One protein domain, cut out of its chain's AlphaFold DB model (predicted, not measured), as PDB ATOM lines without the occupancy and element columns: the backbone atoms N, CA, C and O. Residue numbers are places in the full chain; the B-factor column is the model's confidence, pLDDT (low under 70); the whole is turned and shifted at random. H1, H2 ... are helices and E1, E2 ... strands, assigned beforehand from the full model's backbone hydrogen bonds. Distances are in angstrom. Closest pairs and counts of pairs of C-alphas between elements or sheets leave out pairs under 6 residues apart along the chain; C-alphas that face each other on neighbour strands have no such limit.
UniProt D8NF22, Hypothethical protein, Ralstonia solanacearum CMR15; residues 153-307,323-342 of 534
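What this domain is: This is residues 153 to 307 and 323 to 342 of the 534 residues of the protein "Hypothethical protein" of Ralstonia solanacearum CMR15 (UniProt D8NF22). A long, strongly twisted sheet of eight strands makes a wall through the domain, with two short helices, H1 and H2, over one of its faces. A small sheet, E3 E4 E5, forms a second part where E2 runs on into E3. The 175 printed residues hold eleven strands and two helices, in the order E1 H1 E2 E3 E4 E5 E6 E7 E8 E9 E10 E11 H2; the large sheet, E7 E8 E6 E2 E1 E9 E10 E11, is mixed and the small one antiparallel. The class is mixed, with under half of the residues in named elements. The whole is compact, with a radius of gyration of the C-alphas of 15.9 A and spans of 49 by 40 by 34 A.

Where its parts are: Find C-alpha 160 at (-5.234, 23.483, -9.680), where E1 begins and runs to 163. H1 follows at residues 170 to 179, 13.0 A long, then E2 at 184 to 188 and E3 at 190 to 193. E4 takes 199 to 206, 17.0 A, and E5 209 to 212. Next come E6 at 219 to 225, 18.6 A, E7 at 232 to 234 and E8 at 252 to 258, 18.7 A. E9, 265 to 271, starts from C-alpha 265 at (-6.651, 29.628, -11.139); E10 is 279 to 285 and E11 291 to 297. H2, 331 to 337, ends at (4.520, 29.862, -3.777).

How they stand to each other: In the large sheet, E1 is parallel to E2, with N 186 and O 161 at 2.8 A, and to E9, with N 267 and O 162 at 2.8 A. E1, H1, E2 is a strand-helix-strand unit, two parallel neighbours with a helix between, its crossover right-handed. E6 is antiparallel to E2, with N 187 and O 220 at 2.8 A. E9 E10 E11 is a meander, each strand the antiparallel neighbour of the one before; look at N 268 and O 282, 3.0 A, and N 281 and O 295, 2.9 A. H1 and H2 on the same face give two layers. H2, height 7.9 A, is over E10 and along it, at 1 degree on the local plane; C-alphas 281 and 332 are their closest, 6.1 A. H1, height 8.8 A, is slantwise to E6, at 49 degrees on the local plane. H1 and H2 only just touch, with 3 pairs of C-alphas within 8 A. In both helices every O i to N i+4 pair is within hydrogen-bond range. E3 E4 E5 is a second meander, with N 192 and O 201 at 2.9 A and N 204 and O 211 at 3.0 A; E4 bends by 87 degrees at residue 202.

The domain as a whole: The C-alphas farthest apart, of Ala 228 and Ala 276, are 49.4 A apart. Residues 308 to 322 are not printed, and C-alphas 307 and 323 are 15.2 A apart across this cut. Of the links printed whole, E7 to E8 is long. Mean pLDDT of the printed part is 79.4; look for values under 70 at residues 234 to 245, 299 to 307 and 323 to 329, among others.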
ATOM      1  N   ALA A 153      -1.730  37.968  -0.492       78.88
ATOM      2  CA  ALA A 153      -2.148  37.159   0.641       78.88
ATOM      3  C   ALA A 153      -1.076  36.110   0.960       78.88
ATOM      4  O   ALA A 153      -0.439  35.564   0.058       78.88
ATOM      5  N   ASN A 154      -0.939  35.772   2.244       73.94
ATOM      6  CA  ASN A 154      -0.000  34.734   2.673       73.94
ATOM      7  C   ASN A 154      -0.280  33.388   1.980       73.94
ATOM      8  O   ASN A 154       0.662  32.654   1.695       73.94
ATOM      9  N   MET A 155      -1.555  33.068   1.707       84.00
ATOM     10  CA  MET A 155      -1.951  31.874   0.956       84.00
ATOM     11  C   MET A 155      -3.244  32.080   0.149       84.00
ATOM     12  O   MET A 155      -4.189  32.703   0.632       84.00
ATOM     13  N   TYR A 156      -3.318  31.460  -1.032       89.00
ATOM     14  CA  TYR A 156      -4.529  31.296  -1.841       89.00
ATOM     15  C   TYR A 156      -4.854  29.816  -2.010       89.00
ATOM     16  O   TYR A 156      -4.041  29.029  -2.493       89.00
ATOM     17  N   THR A 157      -6.072  29.431  -1.648       89.38
ATOM     18  CA  THR A 157      -6.490  28.033  -1.706       89.38
ATOM     19  C   THR A 157      -7.043  27.652  -3.082       89.38
ATOM     20  O   THR A 157      -8.102  28.147  -3.473       89.38
ATOM     21  N   ALA A 158      -6.397  26.710  -3.770       90.75
ATOM     22  CA  ALA A 158      -6.814  26.213  -5.085       90.75
ATOM     23  C   ALA A 158      -6.512  24.722  -5.242       90.75
ATOM     24  O   ALA A 158      -5.552  24.227  -4.674       90.75
ATOM     25  N   ASN A 159      -7.290  23.995  -6.039       90.06
ATOM     26  CA  ASN A 159      -6.952  22.608  -6.385       90.06
ATOM     27  C   ASN A 159      -6.013  22.497  -7.582       90.06
ATOM     28  O   ASN A 159      -5.419  21.445  -7.805       90.06
ATOM     29  N   SER A 160      -5.948  23.532  -8.411       94.00
ATOM     30  CA  SER A 160      -5.234  23.483  -9.680       94.00
ATOM     31  C   SER A 160      -4.906  24.873 -10.195       94.00
ATOM     32  O   SER A 160      -5.618  25.842  -9.919       94.00
ATOM     33  N   VAL A 161      -3.832  24.952 -10.976       96.44
ATOM     34  CA  VAL A 161      -3.367  26.197 -11.588       96.44
ATOM     35  C   VAL A 161      -2.979  25.972 -13.045       96.44
ATOM     36  O   VAL A 161      -2.357  24.964 -13.380       96.44
ATOM     37  N   LEU A 162      -3.350  26.919 -13.902       96.75
ATOM     38  CA  LEU A 162      -2.880  27.050 -15.275       96.75
ATOM     39  C   LEU A 162      -1.724  28.050 -15.315       96.75
ATOM     40  O   LEU A 162      -1.888  29.195 -14.910       96.75
ATOM     41  N   ILE A 163      -0.581  27.654 -15.858       94.31
ATOM     42  CA  ILE A 163       0.565  28.526 -16.108       94.31
ATOM     43  C   ILE A 163       0.590  28.858 -17.602       94.31
ATOM     44  O   ILE A 163       0.842  27.998 -18.453       94.31
ATOM     45  N   GLU A 164       0.316  30.117 -17.944       92.00
ATOM     46  CA  GLU A 164       0.201  30.548 -19.344       92.00
ATOM     47  C   GLU A 164       1.540  30.848 -20.029       92.00
ATOM     48  O   GLU A 164       1.568  31.088 -21.235       92.00
ATOM     49  N   SER A 165       2.651  30.817 -19.294       85.00
ATOM     50  CA  SER A 165       3.981  31.115 -19.837       85.00
ATOM     51  C   SER A 165       4.516  30.076 -20.823       85.00
ATOM     52  O   SER A 165       5.464  30.346 -21.558       85.00
ATOM     53  N   GLY A 166       3.927  28.877 -20.835       83.75
ATOM     54  CA  GLY A 166       4.372  27.765 -21.672       83.75
ATOM     55  C   GLY A 166       5.643  27.071 -21.189       83.75
ATOM     56  O   GLY A 166       6.178  26.219 -21.903       83.75
ATOM     57  N   SER A 167       6.122  27.394 -19.984       83.44
ATOM     58  CA  SER A 167       7.290  26.752 -19.388       83.44
ATOM     59  C   SER A 167       7.112  26.466 -17.906       83.44
ATOM     60  O   SER A 167       6.528  27.266 -17.180       83.44
ATOM     61  N   VAL A 168       7.681  25.352 -17.446       80.94
ATOM     62  CA  VAL A 168       7.751  25.028 -16.020       80.94
ATOM     63  C   VAL A 168       9.010  24.225 -15.694       80.94
ATOM     64  O   VAL A 168       9.423  23.333 -16.445       80.94
ATOM     65  N   GLU A 169       9.639  24.539 -14.564       78.69
ATOM     66  CA  GLU A 169      10.754  23.757 -14.037       78.69
ATOM     67  C   GLU A 169      10.264  22.545 -13.233       78.69
ATOM     68  O   GLU A 169       9.188  22.552 -12.631       78.69
ATOM     69  N   ALA A 170      11.085  21.492 -13.186       77.31
ATOM     70  CA  ALA A 170      10.767  20.299 -12.404       77.31
ATOM     71  C   ALA A 170      10.642  20.609 -10.904       77.31
ATOM     72  O   ALA A 170       9.759  20.064 -10.248       77.31
ATOM     73  N   ALA A 171      11.478  21.504 -10.369       75.19
ATOM     74  CA  ALA A 171      11.403  21.929  -8.972       75.19
ATOM     75  C   ALA A 171      10.067  22.623  -8.653       75.19
ATOM     76  O   ALA A 171       9.427  22.289  -7.657       75.19
ATOM     77  N   THR A 172       9.603  23.513  -9.536       79.25
ATOM     78  CA  THR A 172       8.305  24.187  -9.404       79.25
ATOM     79  C   THR A 172       7.159  23.179  -9.424       79.25
ATOM     80  O   THR A 172       6.334  23.186  -8.518       79.25
ATOM     81  N   LEU A 173       7.132  22.245 -10.386       81.81
ATOM     82  CA  LEU A 173       6.102  21.195 -10.416       81.81
ATOM     83  C   LEU A 173       6.107  20.332  -9.153       81.81
ATOM     84  O   LEU A 173       5.037  20.018  -8.632       81.81
ATOM     85  N   LYS A 174       7.290  19.970  -8.644       76.94
ATOM     86  CA  LYS A 174       7.414  19.200  -7.402       76.94
ATOM     87  C   LYS A 174       6.844  19.968  -6.204       76.94
ATOM     88  O   LYS A 174       6.112  19.389  -5.408       76.94
ATOM     89  N   SER A 175       7.141  21.263  -6.103       77.75
ATOM     90  CA  SER A 175       6.595  22.137  -5.058       77.75
ATOM     91  C   SER A 175       5.067  22.226  -5.134       77.75
ATOM     92  O   SER A 175       4.383  21.976  -4.144       77.75
ATOM     93  N   LEU A 176       4.529  22.498  -6.325       83.19
ATOM     94  CA  LEU A 176       3.096  22.675  -6.564       83.19
ATOM     95  C   LEU A 176       2.288  21.392  -6.295       83.19
ATOM     96  O   LEU A 176       1.300  21.411  -5.566       83.19
ATOM     97  N   LEU A 177       2.698  20.267  -6.889       84.19
ATOM     98  CA  LEU A 177       1.967  18.997  -6.791       84.19
ATOM     99  C   LEU A 177       2.188  18.293  -5.452       84.19
ATOM    100  O   LEU A 177       1.296  17.612  -4.958       84.19
ATOM    101  N   GLY A 178       3.389  18.429  -4.895       77.56
ATOM    102  CA  GLY A 178       3.763  17.795  -3.646       77.56
ATOM    103  C   GLY A 178       3.505  18.697  -2.449       77.56
ATOM    104  O   GLY A 178       2.579  18.466  -1.679       77.56
ATOM    105  N   GLY A 179       4.328  19.734  -2.290       74.06
ATOM    106  CA  GLY A 179       4.332  20.554  -1.076       74.06
ATOM    107  C   GLY A 179       3.067  21.341  -0.837       74.06
ATOM    108  O   GLY A 179       2.493  21.301   0.252       74.06
ATOM    109  N   GLN A 180       2.603  22.005  -1.882       78.75
ATOM    110  CA  GLN A 180       1.343  22.722  -1.841       78.75
ATOM    111  C   GLN A 180       0.160  21.775  -2.017       78.75
ATOM    112  O   GLN A 180      -0.937  22.109  -1.599       78.75
ATOM    113  N   GLY A 181       0.355  20.582  -2.581       80.38
ATOM    114  CA  GLY A 181      -0.708  19.588  -2.722       80.38
ATOM    115  C   GLY A 181      -1.774  19.972  -3.750       80.38
ATOM    116  O   GLY A 181      -2.948  19.639  -3.574       80.38
ATOM    117  N   LEU A 182      -1.401  20.689  -4.815       86.81
ATOM    118  CA  LEU A 182      -2.290  20.882  -5.960       86.81
ATOM    119  C   LEU A 182      -2.580  19.528  -6.618       86.81
ATOM    120  O   LEU A 182      -1.684  18.721  -6.855       86.81
ATOM    121  N   ARG A 183      -3.842  19.299  -6.987       88.31
ATOM    122  CA  ARG A 183      -4.280  18.075  -7.670       88.31
ATOM    123  C   ARG A 183      -3.632  17.935  -9.045       88.31
ATOM    124  O   ARG A 183      -3.309  16.826  -9.470       88.31
ATOM    125  N   PHE A 184      -3.502  19.045  -9.765       92.38
ATOM    126  CA  PHE A 184      -2.805  19.096 -11.044       92.38
ATOM    127  C   PHE A 184      -2.327  20.513 -11.376       92.38
ATOM    128  O   PHE A 184      -2.869  21.506 -10.887       92.38
ATOM    129  N   VAL A 185      -1.341  20.590 -12.266       94.06
ATOM    130  CA  VAL A 185      -0.826  21.830 -12.855       94.06
ATOM    131  C   VAL A 185      -0.991  21.740 -14.366       94.06
ATOM    132  O   VAL A 185      -0.580  20.758 -14.975       94.06
ATOM    133  N   GLU A 186      -1.594  22.746 -14.984       96.88
ATOM    134  CA  GLU A 186      -1.717  22.847 -16.438       96.88
ATOM    135  C   GLU A 186      -0.739  23.880 -16.978       96.88
ATOM    136  O   GLU A 186      -0.577  24.949 -16.403       96.88
ATOM    137  N   ILE A 187      -0.111  23.582 -18.109       94.88
ATOM    138  CA  ILE A 187       0.761  24.508 -18.828       94.88
ATOM    139  C   ILE A 187       0.153  24.766 -20.201       94.88
ATOM    140  O   ILE A 187      -0.196  23.823 -20.917       94.88
ATOM    141  N   LYS A 188       0.035  26.037 -20.583       94.62
ATOM    142  CA  LYS A 188      -0.453  26.425 -21.910       94.62
ATOM    143  C   LYS A 188       0.595  26.103 -22.972       94.62
ATOM    144  O   LYS A 188       1.703  26.627 -22.931       94.62
ATOM    145  N   ALA A 189       0.250  25.251 -23.927       93.44
ATOM    146  CA  ALA A 189       1.104  24.954 -25.064       93.44
ATOM    147  C   ALA A 189       1.193  26.159 -26.008       93.44
ATOM    148  O   ALA A 189       0.262  26.955 -26.148       93.44
ATOM    149  N   GLY A 190       2.340  26.288 -26.660       91.12
ATOM    150  CA  GLY A 190       2.623  27.359 -27.596       91.12
ATOM    151  C   GLY A 190       3.614  26.934 -28.666       91.12
ATOM    152  O   GLY A 190       4.022  25.777 -28.777       91.12
ATOM    153  N   THR A 191       4.022  27.902 -29.480       87.50
ATOM    154  CA  THR A 191       5.041  27.660 -30.503       87.50
ATOM    155  C   THR A 191       6.411  27.490 -29.853       87.50
ATOM    156  O   THR A 191       6.952  28.428 -29.265       87.50
ATOM    157  N   LEU A 192       6.999  26.306 -30.011       83.75
ATOM    158  CA  LEU A 192       8.355  26.022 -29.564       83.75
ATOM    159  C   LEU A 192       9.358  26.585 -30.567       83.75
ATOM    160  O   LEU A 192       9.148  26.513 -31.779       83.75
ATOM    161  N   HIS A 193      10.463  27.123 -30.063       77.44
ATOM    162  CA  HIS A 193      11.555  27.641 -30.879       77.44
ATOM    163  C   HIS A 193      12.842  26.887 -30.548       77.44
ATOM    164  O   HIS A 193      13.096  26.563 -29.389       77.44
ATOM    165  N   ASP A 194      13.652  26.588 -31.561       73.62
ATOM    166  CA  ASP A 194      14.995  26.044 -31.362       73.62
ATOM    167  C   ASP A 194      15.966  27.127 -30.823       73.62
ATOM    168  O   ASP A 194      15.617  28.315 -30.771       73.62
ATOM    169  N   PRO A 195      17.202  26.764 -30.425       67.56
ATOM    170  CA  PRO A 195      18.204  27.734 -29.976       67.56
ATOM    171  C   PRO A 195      18.541  28.826 -31.008       67.56
ATOM    172  O   PRO A 195      19.022  29.895 -30.635       67.56
ATOM    173  N   HIS A 196      18.268  28.585 -32.295       71.62
ATOM    174  CA  HIS A 196      18.468  29.532 -33.393       71.62
ATOM    175  C   HIS A 196      17.230  30.407 -33.669       71.62
ATOM    176  O   HIS A 196      17.254  31.245 -34.573       71.62
ATOM    177  N   GLY A 197      16.159  30.252 -32.886       69.00
ATOM    178  CA  GLY A 197      14.918  31.006 -33.013       69.00
ATOM    179  C   GLY A 197      14.011  30.548 -34.156       69.00
ATOM    180  O   GLY A 197      13.088  31.279 -34.511       69.00
ATOM    181  N   LYS A 198      14.239  29.372 -34.749       78.31
ATOM    182  CA  LYS A 198      13.325  28.788 -35.740       78.31
ATOM    183  C   LYS A 198      12.196  28.044 -35.033       78.31
ATOM    184  O   LYS A 198      12.429  27.369 -34.031       78.31
ATOM    185  N   LYS A 199      10.977  28.138 -35.578       79.94
ATOM    186  CA  LYS A 199       9.825  27.350 -35.111       79.94
ATOM    187  C   LYS A 199      10.182  25.860 -35.172       79.94
ATOM    188  O   LYS A 199      10.546  25.353 -36.229       79.94
ATOM    189  N   ASN A 200      10.065  25.182 -34.036       80.75
ATOM    190  CA  ASN A 200      10.473  23.795 -33.805       80.75
ATOM    191  C   ASN A 200       9.330  22.957 -33.191       80.75
ATOM    192  O   ASN A 200       9.537  22.095 -32.330       80.75
ATOM    193  N   GLY A 201       8.105  23.239 -33.640       88.00
ATOM    194  CA  GLY A 201       6.888  22.518 -33.269       88.00
ATOM    195  C   GLY A 201       5.968  23.288 -32.322       88.00
ATOM    196  O   GLY A 201       6.099  24.501 -32.137       88.00
ATOM    197  N   TRP A 202       5.021  22.551 -31.754       91.44
ATOM    198  CA  TRP A 202       4.043  23.016 -30.780       91.44
ATOM    199  C   TRP A 202       4.197  22.226 -29.481       91.44
ATOM    200  O   TRP A 202       4.486  21.027 -29.510       91.44
ATOM    201  N   GLY A 203       4.059  22.901 -28.345       91.69
ATOM    202  CA  GLY A 203       4.113  22.267 -27.035       91.69
ATOM    203  C   GLY A 203       4.591  23.192 -25.933       91.69
ATOM    204  O   GLY A 203       4.359  24.397 -25.984       91.69
ATOM    205  N   ILE A 204       5.235  22.619 -24.924       88.50
ATOM    206  CA  ILE A 204       5.694  23.335 -23.728       88.50
ATOM    207  C   ILE A 204       7.191  23.127 -23.514       88.50
ATOM    208  O   ILE A 204       7.796  22.214 -24.077       88.50
ATOM    209  N   THR A 205       7.790  23.955 -22.666       83.06
ATOM    210  CA  THR A 205       9.151  23.731 -22.166       83.06
ATOM    211  C   THR A 205       9.083  23.166 -20.750       83.06
ATOM    212  O   THR A 205       8.638  23.848 -19.831       83.06
ATOM    213  N   PHE A 206       9.534  21.930 -20.558       82.88
ATOM    214  CA  PHE A 206       9.603  21.272 -19.255       82.88
ATOM    215  C   PHE A 206      11.062  21.006 -18.889       82.88
ATOM    216  O   PHE A 206      11.773  20.329 -19.630       82.88
ATOM    217  N   ASN A 207      11.521  21.556 -17.759       75.88
ATOM    218  CA  ASN A 207      12.908  21.411 -17.296       75.88
ATOM    219  C   ASN A 207      13.938  21.741 -18.400       75.88
ATOM    220  O   ASN A 207      14.815  20.941 -18.723       75.88
ATOM    221  N   GLN A 208      13.754  22.897 -19.050       73.31
ATOM    222  CA  GLN A 208      14.566  23.386 -20.178       73.31
ATOM    223  C   GLN A 208      14.524  22.518 -21.451       73.31
ATOM    224  O   GLN A 208      15.176  22.847 -22.442       73.31
ATOM    225  N   SER A 209      13.729  21.447 -21.464       76.88
ATOM    226  CA  SER A 209      13.578  20.543 -22.599       76.88
ATOM    227  C   SER A 209      12.218  20.742 -23.279       76.88
ATOM    228  O   SER A 209      11.202  20.900 -22.598       76.88
ATOM    229  N   PRO A 210      12.151  20.743 -24.620       83.12
ATOM    230  CA  PRO A 210      10.883  20.848 -25.326       83.12
ATOM    231  C   PRO A 210      10.073  19.554 -25.171       83.12
ATOM    232  O   PRO A 210      10.540  18.475 -25.533       83.12
ATOM    233  N   TYR A 211       8.834  19.672 -24.703       86.69
ATOM    234  CA  TYR A 211       7.841  18.603 -24.711       86.69
ATOM    235  C   TYR A 211       6.803  18.915 -25.789       86.69
ATOM    236  O   TYR A 211       6.023  19.862 -25.668       86.69
ATOM    237  N   ARG A 212       6.845  18.152 -26.885       91.12
ATOM    238  CA  ARG A 212       5.998  18.384 -28.060       91.12
ATOM    239  C   ARG A 212       4.644  17.707 -27.894       91.12
ATOM    240  O   ARG A 212       4.584  16.547 -27.497       91.12
ATOM    241  N   VAL A 213       3.582  18.409 -28.273       92.00
ATOM    242  CA  VAL A 213       2.220  17.866 -28.364       92.00
ATOM    243  C   VAL A 213       1.570  18.304 -29.674       92.00
ATOM    244  O   VAL A 213       2.040  19.233 -30.331       92.00
ATOM    245  N   ASP A 214       0.504  17.614 -30.072       93.31
ATOM    246  CA  ASP A 214      -0.303  17.991 -31.237       93.31
ATOM    247  C   ASP A 214      -0.932  19.387 -31.036       93.31
ATOM    248  O   ASP A 214      -1.343  19.722 -29.924       93.31
ATOM    249  N   GLU A 215      -1.015  20.196 -32.099       94.00
ATOM    250  CA  GLU A 215      -1.587  21.556 -32.063       94.00
ATOM    251  C   GLU A 215      -3.052  21.575 -31.583       94.00
ATOM    252  O   GLU A 215      -3.501  22.581 -31.033       94.00
ATOM    253  N   ARG A 216      -3.786  20.456 -31.697       95.69
ATOM    254  CA  ARG A 216      -5.149  20.309 -31.152       95.69
ATOM    255  C   ARG A 216      -5.215  20.303 -29.620       95.69
ATOM    256  O   ARG A 216      -6.307  20.402 -29.067       95.69
ATOM    257  N   PHE A 217      -4.077  20.156 -28.939       96.12
ATOM    258  CA  PHE A 217      -3.974  20.184 -27.482       96.12
ATOM    259  C   PHE A 217      -3.290  21.487 -27.030       96.12
ATOM    260  O   PHE A 217      -2.059  21.565 -26.968       96.12
ATOM    261  N   PRO A 218      -4.066  22.542 -26.721       95.75
ATOM    262  CA  PRO A 218      -3.537  23.813 -26.238       95.75
ATOM    263  C   PRO A 218      -3.023  23.758 -24.795       95.75
ATOM    264  O   PRO A 218      -2.447  24.743 -24.333       95.75
ATOM    265  N   TYR A 219      -3.196  22.644 -24.077       96.94
ATOM    266  CA  TYR A 219      -2.747  22.498 -22.694       96.94
ATOM    267  C   TYR A 219      -2.055  21.155 -22.459       96.94
ATOM    268  O   TYR A 219      -2.378  20.148 -23.089       96.94
ATOM    269  N   VAL A 220      -1.122  21.140 -21.511       94.56
ATOM    270  CA  VAL A 220      -0.491  19.926 -20.983       94.56
ATOM    271  C   VAL A 220      -0.684  19.905 -19.474       94.56
ATOM    272  O   VAL A 220      -0.278  20.839 -18.783       94.56
ATOM    273  N   ARG A 221      -1.317  18.851 -18.964       94.88
ATOM    274  CA  ARG A 221      -1.632  18.663 -17.551       94.88
ATOM    275  C   ARG A 221      -0.633  17.720 -16.897       94.88
ATOM    276  O   ARG A 221      -0.405  16.614 -17.373       94.88
ATOM    277  N   PHE A 222      -0.107  18.146 -15.762       91.81
ATOM    278  CA  PHE A 222       0.754  17.379 -14.879       91.81
ATOM    279  C   PHE A 222      -0.018  17.004 -13.619       91.81
ATOM    280  O   PHE A 222      -0.614  17.866 -12.977       91.81
ATOM    281  N   SER A 223      -0.007  15.726 -13.254       89.50
ATOM    282  CA  SER A 223      -0.615  15.223 -12.017       89.50
ATOM    283  C   SER A 223       0.223  14.094 -11.428       89.50
ATOM    284  O   SER A 223       0.981  13.449 -12.153       89.50
ATOM    285  N   LEU A 224       0.088  13.847 -10.127       86.00
ATOM    286  CA  LEU A 224       0.665  12.657  -9.504       86.00
ATOM    287  C   LEU A 224      -0.249  11.448  -9.734       86.00
ATOM    288  O   LEU A 224      -1.474  11.575  -9.700       86.00
ATOM    289  N   SER A 225       0.347  10.280  -9.964       81.69
ATOM    290  CA  SER A 225      -0.358   9.001 -10.074       81.69
ATOM    291  C   SER A 225       0.433   7.881  -9.401       81.69
ATOM    292  O   SER A 225       1.656   7.925  -9.361       81.69
ATOM    293  N   ASP A 226      -0.287   6.886  -8.895       75.19
ATOM    294  CA  ASP A 226       0.187   5.580  -8.415       75.19
ATOM    295  C   ASP A 226       0.307   4.527  -9.534       75.19
ATOM    296  O   ASP A 226       0.849   3.442  -9.329       75.19
ATOM    297  N   LYS A 227      -0.234   4.802 -10.729       69.00
ATOM    298  CA  LYS A 227      -0.278   3.837 -11.831       69.00
ATOM    299  C   LYS A 227       0.921   4.007 -12.749       69.00
ATOM    300  O   LYS A 227       1.044   5.013 -13.444       69.00
ATOM    301  N   ALA A 228       1.729   2.955 -12.844       59.62
ATOM    302  CA  ALA A 228       2.789   2.813 -13.838       59.62
ATOM    303  C   ALA A 228       2.210   2.612 -15.256       59.62
ATOM    304  O   ALA A 228       2.162   1.498 -15.773       59.62
ATOM    305  N   GLY A 229       1.709   3.685 -15.872       64.00
ATOM    306  CA  GLY A 229       1.373   3.727 -17.301       64.00
ATOM    307  C   GLY A 229       2.594   4.030 -18.181       64.00
ATOM    308  O   GLY A 229       3.654   4.389 -17.679       64.00
ATOM    309  N   SER A 230       2.454   3.950 -19.508       62.62
ATOM    310  CA  SER A 230       3.501   4.405 -20.444       62.62
ATOM    311  C   SER A 230       3.808   5.904 -20.326       62.62
ATOM    312  O   SER A 230       4.919   6.330 -20.620       62.62
ATOM    313  N   ASP A 231       2.833   6.685 -19.856       66.50
ATOM    314  CA  ASP A 231       2.889   8.154 -19.784       66.50
ATOM    315  C   ASP A 231       3.297   8.656 -18.382       66.50
ATOM    316  O   ASP A 231       3.137   9.827 -18.032       66.50
ATOM    317  N   CYS A 232       3.782   7.734 -17.550       69.75
ATOM    318  CA  CYS A 232       4.132   7.923 -16.150       69.75
ATOM    319  C   CYS A 232       5.660   7.978 -16.032       69.75
ATOM    320  O   CYS A 232       6.353   6.961 -16.064       69.75
ATOM    321  N   ASN A 233       6.197   9.190 -15.887       70.19
ATOM    322  CA  ASN A 233       7.612   9.380 -15.590       70.19
ATOM    323  C   ASN A 233       7.804   9.225 -14.084       70.19
ATOM    324  O   ASN A 233       7.371  10.085 -13.311       70.19
ATOM    325  N   ARG A 234       8.426   8.117 -13.655       64.75
ATOM    326  CA  ARG A 234       8.748   7.907 -12.237       64.75
ATOM    327  C   ARG A 234       9.538   9.099 -11.721       64.75
ATOM    328  O   ARG A 234      10.554   9.481 -12.306       64.75
ATOM    329  N   ILE A 235       9.070   9.677 -10.620       62.78
ATOM    330  CA  ILE A 235       9.806  10.733  -9.940       62.78
ATOM    331  C   ILE A 235      10.902  10.020  -9.156       62.78
ATOM    332  O   ILE A 235      10.739   9.698  -7.985       62.78
ATOM    333  N   THR A 236      12.024   9.714  -9.810       52.91
ATOM    334  CA  THR A 236      13.208   9.282  -9.072       52.91
ATOM    335  C   THR A 236      13.597  10.456  -8.183       52.91
ATOM    336  O   THR A 236      13.907  11.540  -8.692       52.91
ATOM    337  N   SER A 237      13.517  10.276  -6.868       52.19
ATOM    338  CA  SER A 237      13.913  11.275  -5.882       52.19
ATOM    339  C   SER A 237      15.375  11.062  -5.483       52.19
ATOM    340  O   SER A 237      15.639  10.214  -4.631       52.19
ATOM    341  N   PRO A 238      16.335  11.797  -6.079       46.81
ATOM    342  CA  PRO A 238      17.623  11.965  -5.427       46.81
ATOM    343  C   PRO A 238      18.049  13.434  -5.472       46.81
ATOM    344  O   PRO A 238      18.819  13.831  -6.338       46.81
ATOM    345  N   ASP A 239      17.524  14.254  -4.562       46.56
ATOM    346  CA  ASP A 239      18.253  15.447  -4.109       46.56
ATOM    347  C   ASP A 239      17.716  15.891  -2.737       46.56
ATOM    348  O   ASP A 239      16.966  16.858  -2.605       46.56
ATOM    349  N   PHE A 240      18.041  15.119  -1.695       46.97
ATOM    350  CA  PHE A 240      17.624  15.382  -0.308       46.97
ATOM    351  C   PHE A 240      18.507  16.430   0.396       46.97
ATOM    352  O   PHE A 240      18.538  16.519   1.620       46.97
ATOM    353  N   SER A 241      19.225  17.263  -0.361       38.47
ATOM    354  CA  SER A 241      20.106  18.292   0.203       38.47
ATOM    355  C   SER A 241      19.354  19.504   0.789       38.47
ATOM    356  O   SER A 241      19.973  20.364   1.426       38.47
ATOM    357  N   ARG A 242      18.025  19.602   0.598       45.31
ATOM    358  CA  ARG A 242      17.128  20.683   1.070       45.31
ATOM    359  C   ARG A 242      15.710  20.138   1.332       45.31
ATOM    360  O   ARG A 242      15.404  19.079   0.789       45.31
ATOM    361  N   PRO A 243      14.842  20.819   2.117       43.28
ATOM    362  CA  PRO A 243      13.504  20.316   2.437       43.28
ATOM    363  C   PRO A 243      12.605  20.358   1.195       43.28
ATOM    364  O   PRO A 243      11.865  21.305   0.970       43.28
ATOM    365  N   PHE A 244      12.709  19.353   0.333       56.53
ATOM    366  CA  PHE A 244      11.723  19.086  -0.701       56.53
ATOM    367  C   PHE A 244      10.654  18.166  -0.123       56.53
ATOM    368  O   PHE A 244      10.952  17.262   0.651       56.53
ATOM    369  N   VAL A 245       9.406  18.383  -0.525       65.44
ATOM    370  CA  VAL A 245       8.304  17.475  -0.210       65.44
ATOM    371  C   VAL A 245       8.545  16.141  -0.902       65.44
ATOM    372  O   VAL A 245       8.645  16.115  -2.135       65.44
ATOM    373  N   PRO A 246       8.682  15.047  -0.143       73.38
ATOM    374  CA  PRO A 246       9.050  13.787  -0.731       73.38
ATOM    375  C   PRO A 246       7.808  13.119  -1.323       73.38
ATOM    376  O   PRO A 246       6.683  13.235  -0.822       73.38
ATOM    377  N   PHE A 247       8.030  12.416  -2.424       78.56
ATOM    378  CA  PHE A 247       7.005  11.641  -3.103       78.56
ATOM    379  C   PHE A 247       7.032  10.200  -2.603       78.56
ATOM    380  O   PHE A 247       8.091   9.681  -2.235       78.56
ATOM    381  N   SER A 248       5.874   9.541  -2.631       77.88
ATOM    382  CA  SER A 248       5.819   8.088  -2.475       77.88
ATOM    383  C   SER A 248       6.778   7.421  -3.469       77.88
ATOM    384  O   SER A 248       6.860   7.883  -4.611       77.88
ATOM    385  N   PRO A 249       7.467   6.328  -3.099       76.44
ATOM    386  CA  PRO A 249       8.258   5.531  -4.037       76.44
ATOM    387  C   PRO A 249       7.464   5.071  -5.272       76.44
ATOM    388  O   PRO A 249       8.039   4.899  -6.346       76.44
ATOM    389  N   ASP A 250       6.144   4.922  -5.131       76.75
ATOM    390  CA  ASP A 250       5.243   4.523  -6.216       76.75
ATOM    391  C   ASP A 250       4.665   5.708  -6.997       76.75
ATOM    392  O   ASP A 250       4.023   5.519  -8.031       76.75
ATOM    393  N   ALA A 251       4.881   6.939  -6.528       80.56
ATOM    394  CA  ALA A 251       4.364   8.112  -7.205       80.56
ATOM    395  C   ALA A 251       5.122   8.372  -8.508       80.56
ATOM    396  O   ALA A 251       6.355   8.347  -8.602       80.56
ATOM    397  N   CYS A 252       4.362   8.727  -9.530       80.88
ATOM    398  CA  CYS A 252       4.903   9.198 -10.783       80.88
ATOM    399  C   CYS A 252       4.201  10.445 -11.284       80.88
ATOM    400  O   CYS A 252       3.065  10.755 -10.919       80.88
ATOM    401  N   LEU A 253       4.905  11.152 -12.160       84.06
ATOM    402  CA  LEU A 253       4.376  12.302 -12.859       84.06
ATOM    403  C   LEU A 253       3.657  11.822 -14.119       84.06
ATOM    404  O   LEU A 253       4.291  11.376 -15.078       84.06
ATOM    405  N   ARG A 254       2.332  11.932 -14.110       86.81
ATOM    406  CA  ARG A 254       1.472  11.671 -15.261       86.81
ATOM    407  C   ARG A 254       1.302  12.953 -16.069       86.81
ATOM    408  O   ARG A 254       0.921  13.986 -15.510       86.81
ATOM    409  N   ILE A 255       1.575  12.865 -17.370       89.81
ATOM    410  CA  ILE A 255       1.544  13.994 -18.307       89.81
ATOM    411  C   ILE A 255       0.446  13.753 -19.348       89.81
ATOM    412  O   ILE A 255       0.532  12.816 -20.132       89.81
ATOM    413  N   GLU A 256      -0.575  14.608 -19.376       91.50
ATOM    414  CA  GLU A 256      -1.758  14.443 -20.231       91.50
ATOM    415  C   GLU A 256      -1.987  15.694 -21.096       91.50
ATOM    416  O   GLU A 256      -2.244  16.773 -20.557       91.50
ATOM    417  N   PRO A 257      -1.927  15.599 -22.435       94.06
ATOM    418  CA  PRO A 257      -2.401  16.665 -23.313       94.06
ATOM    419  C   PRO A 257      -3.914  16.878 -23.148       94.06
ATOM    420  O   PRO A 257      -4.672  15.913 -23.050       94.06
ATOM    421  N   ALA A 258      -4.367  18.131 -23.148       94.94
ATOM    422  CA  ALA A 258      -5.768  18.490 -22.942       94.94
ATOM    423  C   ALA A 258      -6.250  19.529 -23.965       94.94
ATOM    424  O   ALA A 258      -5.506  20.426 -24.371       94.94
ATOM    425  N   THR A 259      -7.512  19.393 -24.386       96.19
ATOM    426  CA  THR A 259      -8.190  20.305 -25.325       96.19
ATOM    427  C   THR A 259      -8.736  21.552 -24.637       96.19
ATOM    428  O   THR A 259      -8.768  22.625 -25.231       96.19
ATOM    429  N   GLU A 260      -9.124  21.422 -23.371       95.31
ATOM    430  CA  GLU A 260      -9.670  22.492 -22.541       95.31
ATOM    431  C   GLU A 260      -8.946  22.520 -21.195       95.31
ATOM    432  O   GLU A 260      -8.569  21.476 -20.653       95.31
ATOM    433  N   SER A 261      -8.752  23.722 -20.654       95.25
ATOM    434  CA  SER A 261      -8.218  23.877 -19.305       95.25
ATOM    435  C   SER A 261      -9.284  23.480 -18.286       95.25
ATOM    436  O   SER A 261     -10.454  23.831 -18.434       95.25
ATOM    437  N   MET A 262      -8.878  22.795 -17.217       95.50
ATOM    438  CA  MET A 262      -9.715  22.508 -16.044       95.50
ATOM    439  C   MET A 262      -9.243  23.247 -14.782       95.50
ATOM    440  O   MET A 262      -9.847  23.080 -13.725       95.50
ATOM    441  N   ALA A 263      -8.178  24.049 -14.884       95.88
ATOM    442  CA  ALA A 263      -7.605  24.757 -13.747       95.88
ATOM    443  C   ALA A 263      -8.566  25.774 -13.101       95.88
ATOM    444  O   ALA A 263      -9.279  26.492 -13.793       95.88
ATOM    445  N   GLU A 264      -8.535  25.893 -11.774       96.25
ATOM    446  CA  GLU A 264      -9.334  26.890 -11.042       96.25
ATOM    447  C   GLU A 264      -8.737  28.299 -11.169       96.25
ATOM    448  O   GLU A 264      -9.448  29.283 -11.399       96.25
ATOM    449  N   LEU A 265      -7.411  28.387 -11.035       96.94
ATOM    450  CA  LEU A 265      -6.651  29.628 -11.139       96.94
ATOM    451  C   LEU A 265      -5.773  29.634 -12.387       96.94
ATOM    452  O   LEU A 265      -5.385  28.588 -12.903       96.94
ATOM    453  N   ALA A 266      -5.417  30.829 -12.841       96.50
ATOM    454  CA  ALA A 266      -4.454  31.046 -13.905       96.50
ATOM    455  C   ALA A 266      -3.373  32.032 -13.451       96.50
ATOM    456  O   ALA A 266      -3.681  33.122 -12.966       96.50
ATOM    457  N   LEU A 267      -2.115  31.649 -13.654       94.31
ATOM    458  CA  LEU A 267      -0.963  32.531 -13.614       94.31
ATOM    459  C   LEU A 267      -0.631  32.963 -15.041       94.31
ATOM    460  O   LEU A 267      -0.286  32.139 -15.895       94.31
ATOM    461  N   ARG A 268      -0.721  34.264 -15.301       92.25
ATOM    462  CA  ARG A 268      -0.467  34.835 -16.626       92.25
ATOM    463  C   ARG A 268       0.274  36.153 -16.535       92.25
ATOM    464  O   ARG A 268       0.196  36.845 -15.525       92.25
ATOM    465  N   ALA A 269       0.968  36.500 -17.607       88.50
ATOM    466  CA  ALA A 269       1.576  37.810 -17.748       88.50
ATOM    467  C   ALA A 269       0.609  38.761 -18.458       88.50
ATOM    468  O   ALA A 269       0.058  38.424 -19.508       88.50
ATOM    469  N   ILE A 270       0.440  39.958 -17.911       87.69
ATOM    470  CA  ILE A 270      -0.261  41.073 -18.552       87.69
ATOM    471  C   ILE A 270       0.699  42.262 -18.704       87.69
ATOM    472  O   ILE A 270       1.714  42.324 -18.004       87.69
ATOM    473  N   PRO A 271       0.427  43.208 -19.619       82.88
ATOM    474  CA  PRO A 271       1.180  44.457 -19.673       82.88
ATOM    475  C   PRO A 271       1.124  45.191 -18.328       82.88
ATOM    476  O   PRO A 271       0.069  45.216 -17.693       82.88
ATOM    477  N   GLY A 272       2.240  45.794 -17.910       73.69
ATOM    478  CA  GLY A 272       2.256  46.671 -16.740       73.69
ATOM    479  C   GLY A 272       1.320  47.872 -16.901       73.69
ATOM    480  O   GLY A 272       0.937  48.240 -18.015       73.69
ATOM    481  N   LYS A 273       0.945  48.492 -15.773       73.69
ATOM    482  CA  LYS A 273       0.031  49.651 -15.743       73.69
ATOM    483  C   LYS A 273       0.543  50.809 -16.599       73.69
ATOM    484  O   LYS A 273      -0.252  51.516 -17.215       73.69
ATOM    485  N   THR A 274       1.859  50.974 -16.680       67.81
ATOM    486  CA  THR A 274       2.520  51.864 -17.630       67.81
ATOM    487  C   THR A 274       3.523  51.098 -18.494       67.81
ATOM    488  O   THR A 274       4.041  50.050 -18.112       67.81
ATOM    489  N   ALA A 275       3.857  51.646 -19.667       57.72
ATOM    490  CA  ALA A 275       4.878  51.071 -20.548       57.72
ATOM    491  C   ALA A 275       6.283  51.020 -19.904       57.72
ATOM    492  O   ALA A 275       7.144  50.280 -20.379       57.72
ATOM    493  N   ALA A 276       6.517  51.799 -18.840       62.06
ATOM    494  CA  ALA A 276       7.759  51.787 -18.070       62.06
ATOM    495  C   ALA A 276       7.819  50.632 -17.051       62.06
ATOM    496  O   ALA A 276       8.916  50.195 -16.703       62.06
ATOM    497  N   ASP A 277       6.667  50.092 -16.641       63.53
ATOM    498  CA  ASP A 277       6.549  49.089 -15.572       63.53
ATOM    499  C   ASP A 277       6.847  47.655 -16.043       63.53
ATOM    500  O   ASP A 277       6.833  46.719 -15.253       63.53
ATOM    501  N   GLY A 278       7.133  47.443 -17.331       75.50
ATOM    502  CA  GLY A 278       7.415  46.107 -17.858       75.50
ATOM    503  C   GLY A 278       6.160  45.231 -17.925       75.50
ATOM    504  O   GLY A 278       5.178  45.603 -18.574       75.50
ATOM    505  N   ILE A 279       6.211  44.044 -17.315       84.44
ATOM    506  CA  ILE A 279       5.075  43.113 -17.252       84.44
ATOM    507  C   ILE A 279       4.569  42.965 -15.820       84.44
ATOM    508  O   ILE A 279       5.299  43.197 -14.861       84.44
ATOM    509  N   GLN A 280       3.333  42.508 -15.674       88.00
ATOM    510  CA  GLN A 280       2.787  42.061 -14.399       88.00
ATOM    511  C   GLN A 280       2.441  40.582 -14.485       88.00
ATOM    512  O   GLN A 280       1.675  40.167 -15.356       88.00
ATOM    513  N   TRP A 281       2.987  39.787 -13.569       90.38
ATOM    514  CA  TRP A 281       2.466  38.452 -13.311       90.38
ATOM    515  C   TRP A 281       1.214  38.588 -12.471       90.38
ATOM    516  O   TRP A 281       1.232  39.256 -11.441       90.38
ATOM    517  N   VAL A 282       0.128  37.966 -12.911       92.56
ATOM    518  CA  VAL A 282      -1.142  37.995 -12.197       92.56
ATOM    519  C   VAL A 282      -1.620  36.593 -11.911       92.56
ATOM    520  O   VAL A 282      -1.648  35.744 -12.804       92.56
ATOM    521  N   LEU A 283      -2.030  36.382 -10.665       95.00
ATOM    522  CA  LEU A 283      -2.820  35.230 -10.274       95.00
ATOM    523  C   LEU A 283      -4.289  35.642 -10.335       95.00
ATOM    524  O   LEU A 283      -4.707  36.600  -9.682       95.00
ATOM    525  N   ALA A 284      -5.072  34.948 -11.150       95.75
ATOM    526  CA  ALA A 284      -6.470  35.273 -11.392       95.75
ATOM    527  C   ALA A 284      -7.345  34.020 -11.363       95.75
ATOM    528  O   ALA A 284      -6.883  32.919 -11.662       95.75
ATOM    529  N   MET A 285      -8.630  34.198 -11.066       95.75
ATOM    530  CA  MET A 285      -9.639  33.168 -11.314       95.75
ATOM    531  C   MET A 285      -9.690  32.882 -12.815       95.75
ATOM    532  O   MET A 285      -9.848  33.816 -13.604       95.75
ATOM    533  N   ARG A 286      -9.572  31.614 -13.224       94.31
ATOM    534  CA  ARG A 286      -9.523  31.263 -14.651       94.31
ATOM    535  C   ARG A 286     -10.800  31.693 -15.381       94.31
ATOM    536  O   ARG A 286     -10.712  32.336 -16.422       94.31
ATOM    537  N   ASP A 287     -11.962  31.363 -14.819       91.69
ATOM    538  CA  ASP A 287     -13.256  31.530 -15.499       91.69
ATOM    539  C   ASP A 287     -13.705  32.982 -15.601       91.69
ATOM    540  O   ASP A 287     -14.134  33.435 -16.658       91.69
ATOM    541  N   SER A 288     -13.601  33.732 -14.505       93.12
ATOM    542  CA  SER A 288     -14.026  35.134 -14.479       93.12
ATOM    543  C   SER A 288     -12.933  36.095 -14.937       93.12
ATOM    544  O   SER A 288     -13.214  37.258 -15.216       93.12
ATOM    545  N   GLY A 289     -11.673  35.651 -14.959       92.00
ATOM    546  CA  GLY A 289     -10.517  36.515 -15.162       92.00
ATOM    547  C   GLY A 289     -10.258  37.491 -14.011       92.00
ATOM    548  O   GLY A 289      -9.367  38.329 -14.152       92.00
ATOM    549  N   ASN A 290     -11.007  37.397 -12.901       94.81
ATOM    550  CA  ASN A 290     -10.860  38.284 -11.753       94.81
ATOM    551  C   ASN A 290      -9.462  38.133 -11.146       94.81
ATOM    552  O   ASN A 290      -9.082  37.038 -10.723       94.81
ATOM    553  N   VAL A 291      -8.703  39.226 -11.124       93.69
ATOM    554  CA  VAL A 291      -7.332  39.249 -10.611       93.69
ATOM    555  C   VAL A 291      -7.378  39.206  -9.089       93.69
ATOM    556  O   VAL A 291      -7.995  40.058  -8.459       93.69
ATOM    557  N   LEU A 292      -6.717  38.206  -8.509       93.06
ATOM    558  CA  LEU A 292      -6.568  38.066  -7.064       93.06
ATOM    559  C   LEU A 292      -5.379  38.886  -6.567       93.06
ATOM    560  O   LEU A 292      -5.463  39.535  -5.530       93.06
ATOM    561  N   VAL A 293      -4.278  38.843  -7.320       93.06
ATOM    562  CA  VAL A 293      -3.038  39.552  -7.007       93.06
ATOM    563  C   VAL A 293      -2.185  39.730  -8.258       93.06
ATOM    564  O   VAL A 293      -2.276  38.941  -9.205       93.06
ATOM    565  N   ALA A 294      -1.361  40.773  -8.253       91.19
ATOM    566  CA  ALA A 294      -0.420  41.099  -9.307       91.19
ATOM    567  C   ALA A 294       0.942  41.457  -8.708       91.19
ATOM    568  O   ALA A 294       0.992  42.141  -7.689       91.19
ATOM    569  N   LEU A 295       2.020  41.028  -9.360       88.50
ATOM    570  CA  LEU A 295       3.379  41.472  -9.073       88.50
ATOM    571  C   LEU A 295       4.065  41.915 -10.363       88.50
ATOM    572  O   LEU A 295       4.174  41.162 -11.336       88.50
ATOM    573  N   THR A 296       4.537  43.152 -10.354       87.12
ATOM    574  CA  THR A 296       5.293  43.771 -11.438       87.12
ATOM    575  C   THR A 296       6.675  43.137 -11.526       87.12
ATOM    576  O   THR A 296       7.331  42.889 -10.516       87.12
ATOM    577  N   SER A 297       7.120  42.836 -12.744       82.25
ATOM    578  CA  SER A 297       8.362  42.116 -12.982       82.25
ATOM    579  C   SER A 297       9.074  42.574 -14.250       82.25
ATOM    580  O   SER A 297       8.474  43.032 -15.225       82.25
ATOM    581  N   THR A 298      10.395  42.395 -14.232       74.56
ATOM    582  CA  THR A 298      11.262  42.516 -15.416       74.56
ATOM    583  C   THR A 298      11.328  41.228 -16.235       74.56
ATOM    584  O   THR A 298      12.048  41.175 -17.233       74.56
ATOM    585  N   ASP A 299      10.603  40.188 -15.815       68.62
ATOM    586  CA  ASP A 299      10.614  38.889 -16.474       68.62
ATOM    587  C   ASP A 299      10.175  38.980 -17.937       68.62
ATOM    588  O   ASP A 299       9.362  39.810 -18.349       68.62
ATOM    589  N   ASN A 300      10.688  38.052 -18.739       66.31
ATOM    590  CA  ASN A 300      10.166  37.831 -20.073       66.31
ATOM    591  C   ASN A 300       8.972  36.864 -19.978       66.31
ATOM    592  O   ASN A 300       9.163  35.731 -19.537       66.31
ATOM    593  N   PRO A 301       7.768  37.234 -20.447       61.34
ATOM    594  CA  PRO A 301       6.582  36.383 -20.333       61.34
ATOM    595  C   PRO A 301       6.691  35.068 -21.122       61.34
ATOM    596  O   PRO A 301       5.997  34.108 -20.807       61.34
ATOM    597  N   GLN A 302       7.569  35.013 -22.130       59.16
ATOM    598  CA  GLN A 302       7.841  33.817 -22.940       59.16
ATOM    599  C   GLN A 302       9.005  32.975 -22.402       59.16
ATOM    600  O   GLN A 302       9.317  31.921 -22.955       59.16
ATOM    601  N   ARG A 303       9.710  33.479 -21.383       58.38
ATOM    602  CA  ARG A 303      10.823  32.811 -20.701       58.38
ATOM    603  C   ARG A 303      10.858  33.238 -19.229       58.38
ATOM    604  O   ARG A 303      11.844  33.870 -18.831       58.38
ATOM    605  N   PRO A 304       9.807  32.975 -18.431       47.97
ATOM    606  CA  PRO A 304       9.899  33.210 -17.004       47.97
ATOM    607  C   PRO A 304      10.947  32.264 -16.440       47.97
ATOM    608  O   PRO A 304      10.724  31.068 -16.326       47.97
ATOM    609  N   VAL A 305      12.102  32.856 -16.153       48.91
ATOM    610  CA  VAL A 305      13.143  32.351 -15.267       48.91
ATOM    611  C   VAL A 305      13.788  31.029 -15.726       48.91
ATOM    612  O   VAL A 305      13.335  29.930 -15.445       48.91
ATOM    613  N   ASN A 306      14.953  31.153 -16.376       37.28
ATOM    614  CA  ASN A 306      16.059  30.254 -16.042       37.28
ATOM    615  C   ASN A 306      16.389  30.568 -14.585       37.28
ATOM    616  O   ASN A 306      16.878  31.677 -14.338       37.28
ATOM    617  N   ASN A 307      16.143  29.651 -13.650       38.12
ATOM    618  CA  ASN A 307      16.645  29.791 -12.288       38.12
ATOM    619  C   ASN A 307      18.156  30.011 -12.339       38.12
ATOM    620  O   ASN A 307      18.925  29.091 -12.593       38.12
ATOM    621  N   PHE A 323      10.385  28.377   1.012       36.47
ATOM    622  CA  PHE A 323       8.963  28.195   0.715       36.47
ATOM    623  C   PHE A 323       8.162  29.361   1.321       36.47
ATOM    624  O   PHE A 323       8.364  29.716   2.479       36.47
ATOM    625  N   GLY A 324       7.313  30.006   0.517       38.56
ATOM    626  CA  GLY A 324       6.512  31.165   0.939       38.56
ATOM    627  C   GLY A 324       7.212  32.534   0.903       38.56
ATOM    628  O   GLY A 324       6.559  33.542   1.159       38.56
ATOM    629  N   ALA A 325       8.502  32.628   0.553       44.53
ATOM    630  CA  ALA A 325       9.176  33.923   0.430       44.53
ATOM    631  C   ALA A 325       8.872  34.586  -0.926       44.53
ATOM    632  O   ALA A 325       9.332  34.138  -1.978       44.53
ATOM    633  N   LEU A 326       8.110  35.679  -0.899       55.84
ATOM    634  CA  LEU A 326       7.869  36.525  -2.066       55.84
ATOM    635  C   LEU A 326       9.127  37.340  -2.399       55.84
ATOM    636  O   LEU A 326       9.723  37.965  -1.523       55.84
ATOM    637  N   SER A 327       9.525  37.361  -3.672       64.69
ATOM    638  CA  SER A 327      10.677  38.133  -4.143       64.69
ATOM    639  C   SER A 327      10.372  38.827  -5.462       64.69
ATOM    640  O   SER A 327       9.893  38.209  -6.410       64.69
ATOM    641  N   CYS A 328      10.748  40.102  -5.555       69.00
ATOM    642  CA  CYS A 328      10.646  40.885  -6.787       69.00
ATOM    643  C   CYS A 328      11.607  40.425  -7.892       69.00
ATOM    644  O   CYS A 328      11.444  40.808  -9.046       69.00
ATOM    645  N   HIS A 329      12.592  39.587  -7.558       62.97
ATOM    646  CA  HIS A 329      13.474  38.952  -8.540       62.97
ATOM    647  C   HIS A 329      12.912  37.639  -9.106       62.97
ATOM    648  O   HIS A 329      13.514  37.075 -10.012       62.97
ATOM    649  N   GLY A 330      11.780  37.160  -8.582       71.75
ATOM    650  CA  GLY A 330      11.127  35.921  -8.998       71.75
ATOM    651  C   GLY A 330       9.621  36.004  -8.788       71.75
ATOM    652  O   GLY A 330       9.044  35.138  -8.141       71.75
ATOM    653  N   ALA A 331       8.986  37.069  -9.290       78.56
ATOM    654  CA  ALA A 331       7.561  37.341  -9.084       78.56
ATOM    655  C   ALA A 331       6.659  36.184  -9.558       78.56
ATOM    656  O   ALA A 331       5.679  35.862  -8.891       78.56
ATOM    657  N   HIS A 332       7.024  35.525 -10.666       83.44
ATOM    658  CA  HIS A 332       6.354  34.320 -11.165       83.44
ATOM    659  C   HIS A 332       6.289  33.212 -10.100       83.44
ATOM    660  O   HIS A 332       5.204  32.769  -9.721       83.44
ATOM    661  N   ASP A 333       7.447  32.794  -9.584       76.88
ATOM    662  CA  ASP A 333       7.534  31.717  -8.593       76.88
ATOM    663  C   ASP A 333       7.025  32.167  -7.224       76.88
ATOM    664  O   ASP A 333       6.416  31.381  -6.508       76.88
ATOM    665  N   GLY A 334       7.199  33.446  -6.886       79.19
ATOM    666  CA  GLY A 334       6.628  34.061  -5.694       79.19
ATOM    667  C   GLY A 334       5.111  33.900  -5.653       79.19
ATOM    668  O   GLY A 334       4.585  33.420  -4.655       79.19
ATOM    669  N   LEU A 335       4.410  34.219  -6.746       87.62
ATOM    670  CA  LEU A 335       2.962  34.020  -6.827       87.62
ATOM    671  C   LEU A 335       2.575  32.540  -6.773       87.62
ATOM    672  O   LEU A 335       1.630  32.199  -6.068       87.62
ATOM    673  N   LEU A 336       3.305  31.644  -7.445       87.00
ATOM    674  CA  LEU A 336       3.055  30.202  -7.325       87.00
ATOM    675  C   LEU A 336       3.237  29.712  -5.888       87.00
ATOM    676  O   LEU A 336       2.429  28.920  -5.418       87.00
ATOM    677  N   ASN A 337       4.233  30.225  -5.165       81.19
ATOM    678  CA  ASN A 337       4.520  29.862  -3.777       81.19
ATOM    679  C   ASN A 337       3.392  30.227  -2.800       81.19
ATOM    680  O   ASN A 337       3.314  29.624  -1.732       81.19
ATOM    681  N   THR A 338       2.505  31.158  -3.166       85.06
ATOM    682  CA  THR A 338       1.318  31.504  -2.365       85.06
ATOM    683  C   THR A 338       0.187  30.487  -2.484       85.06
ATOM    684  O   THR A 338      -0.775  30.547  -1.723       85.06
ATOM    685  N   LEU A 339       0.246  29.561  -3.441       88.06
ATOM    686  CA  LEU A 339      -0.815  28.581  -3.626       88.06
ATOM    687  C   LEU A 339      -0.773  27.513  -2.537       88.06
ATOM    688  O   LEU A 339       0.286  27.034  -2.140       88.06
ATOM    689  N   ASN A 340      -1.953  27.102  -2.089       85.62
ATOM    690  CA  ASN A 340      -2.116  25.953  -1.218       85.62
ATOM    691  C   ASN A 340      -3.278  25.086  -1.718       85.62
ATOM    692  O   ASN A 340      -4.387  25.567  -1.957       85.62
ATOM    693  N   GLY A 341      -3.007  23.803  -1.889       78.19
ATOM    694  CA  GLY A 341      -3.950  22.769  -2.281       78.19
ATOM    695  C   GLY A 341      -5.080  22.620  -1.276       78.19
ATOM    696  O   GLY A 341      -4.840  22.595  -0.068       78.19
ATOM    697  N   ARG A 342      -6.321  22.424  -1.743       74.25
ATOM    698  CA  ARG A 342      -7.338  21.809  -0.872       74.25
ATOM    699  C   ARG A 342      -6.995  20.334  -0.812       74.25
ATOM    700  O   ARG A 342      -7.363  19.580  -1.708       74.25
TER     701      ARG A 342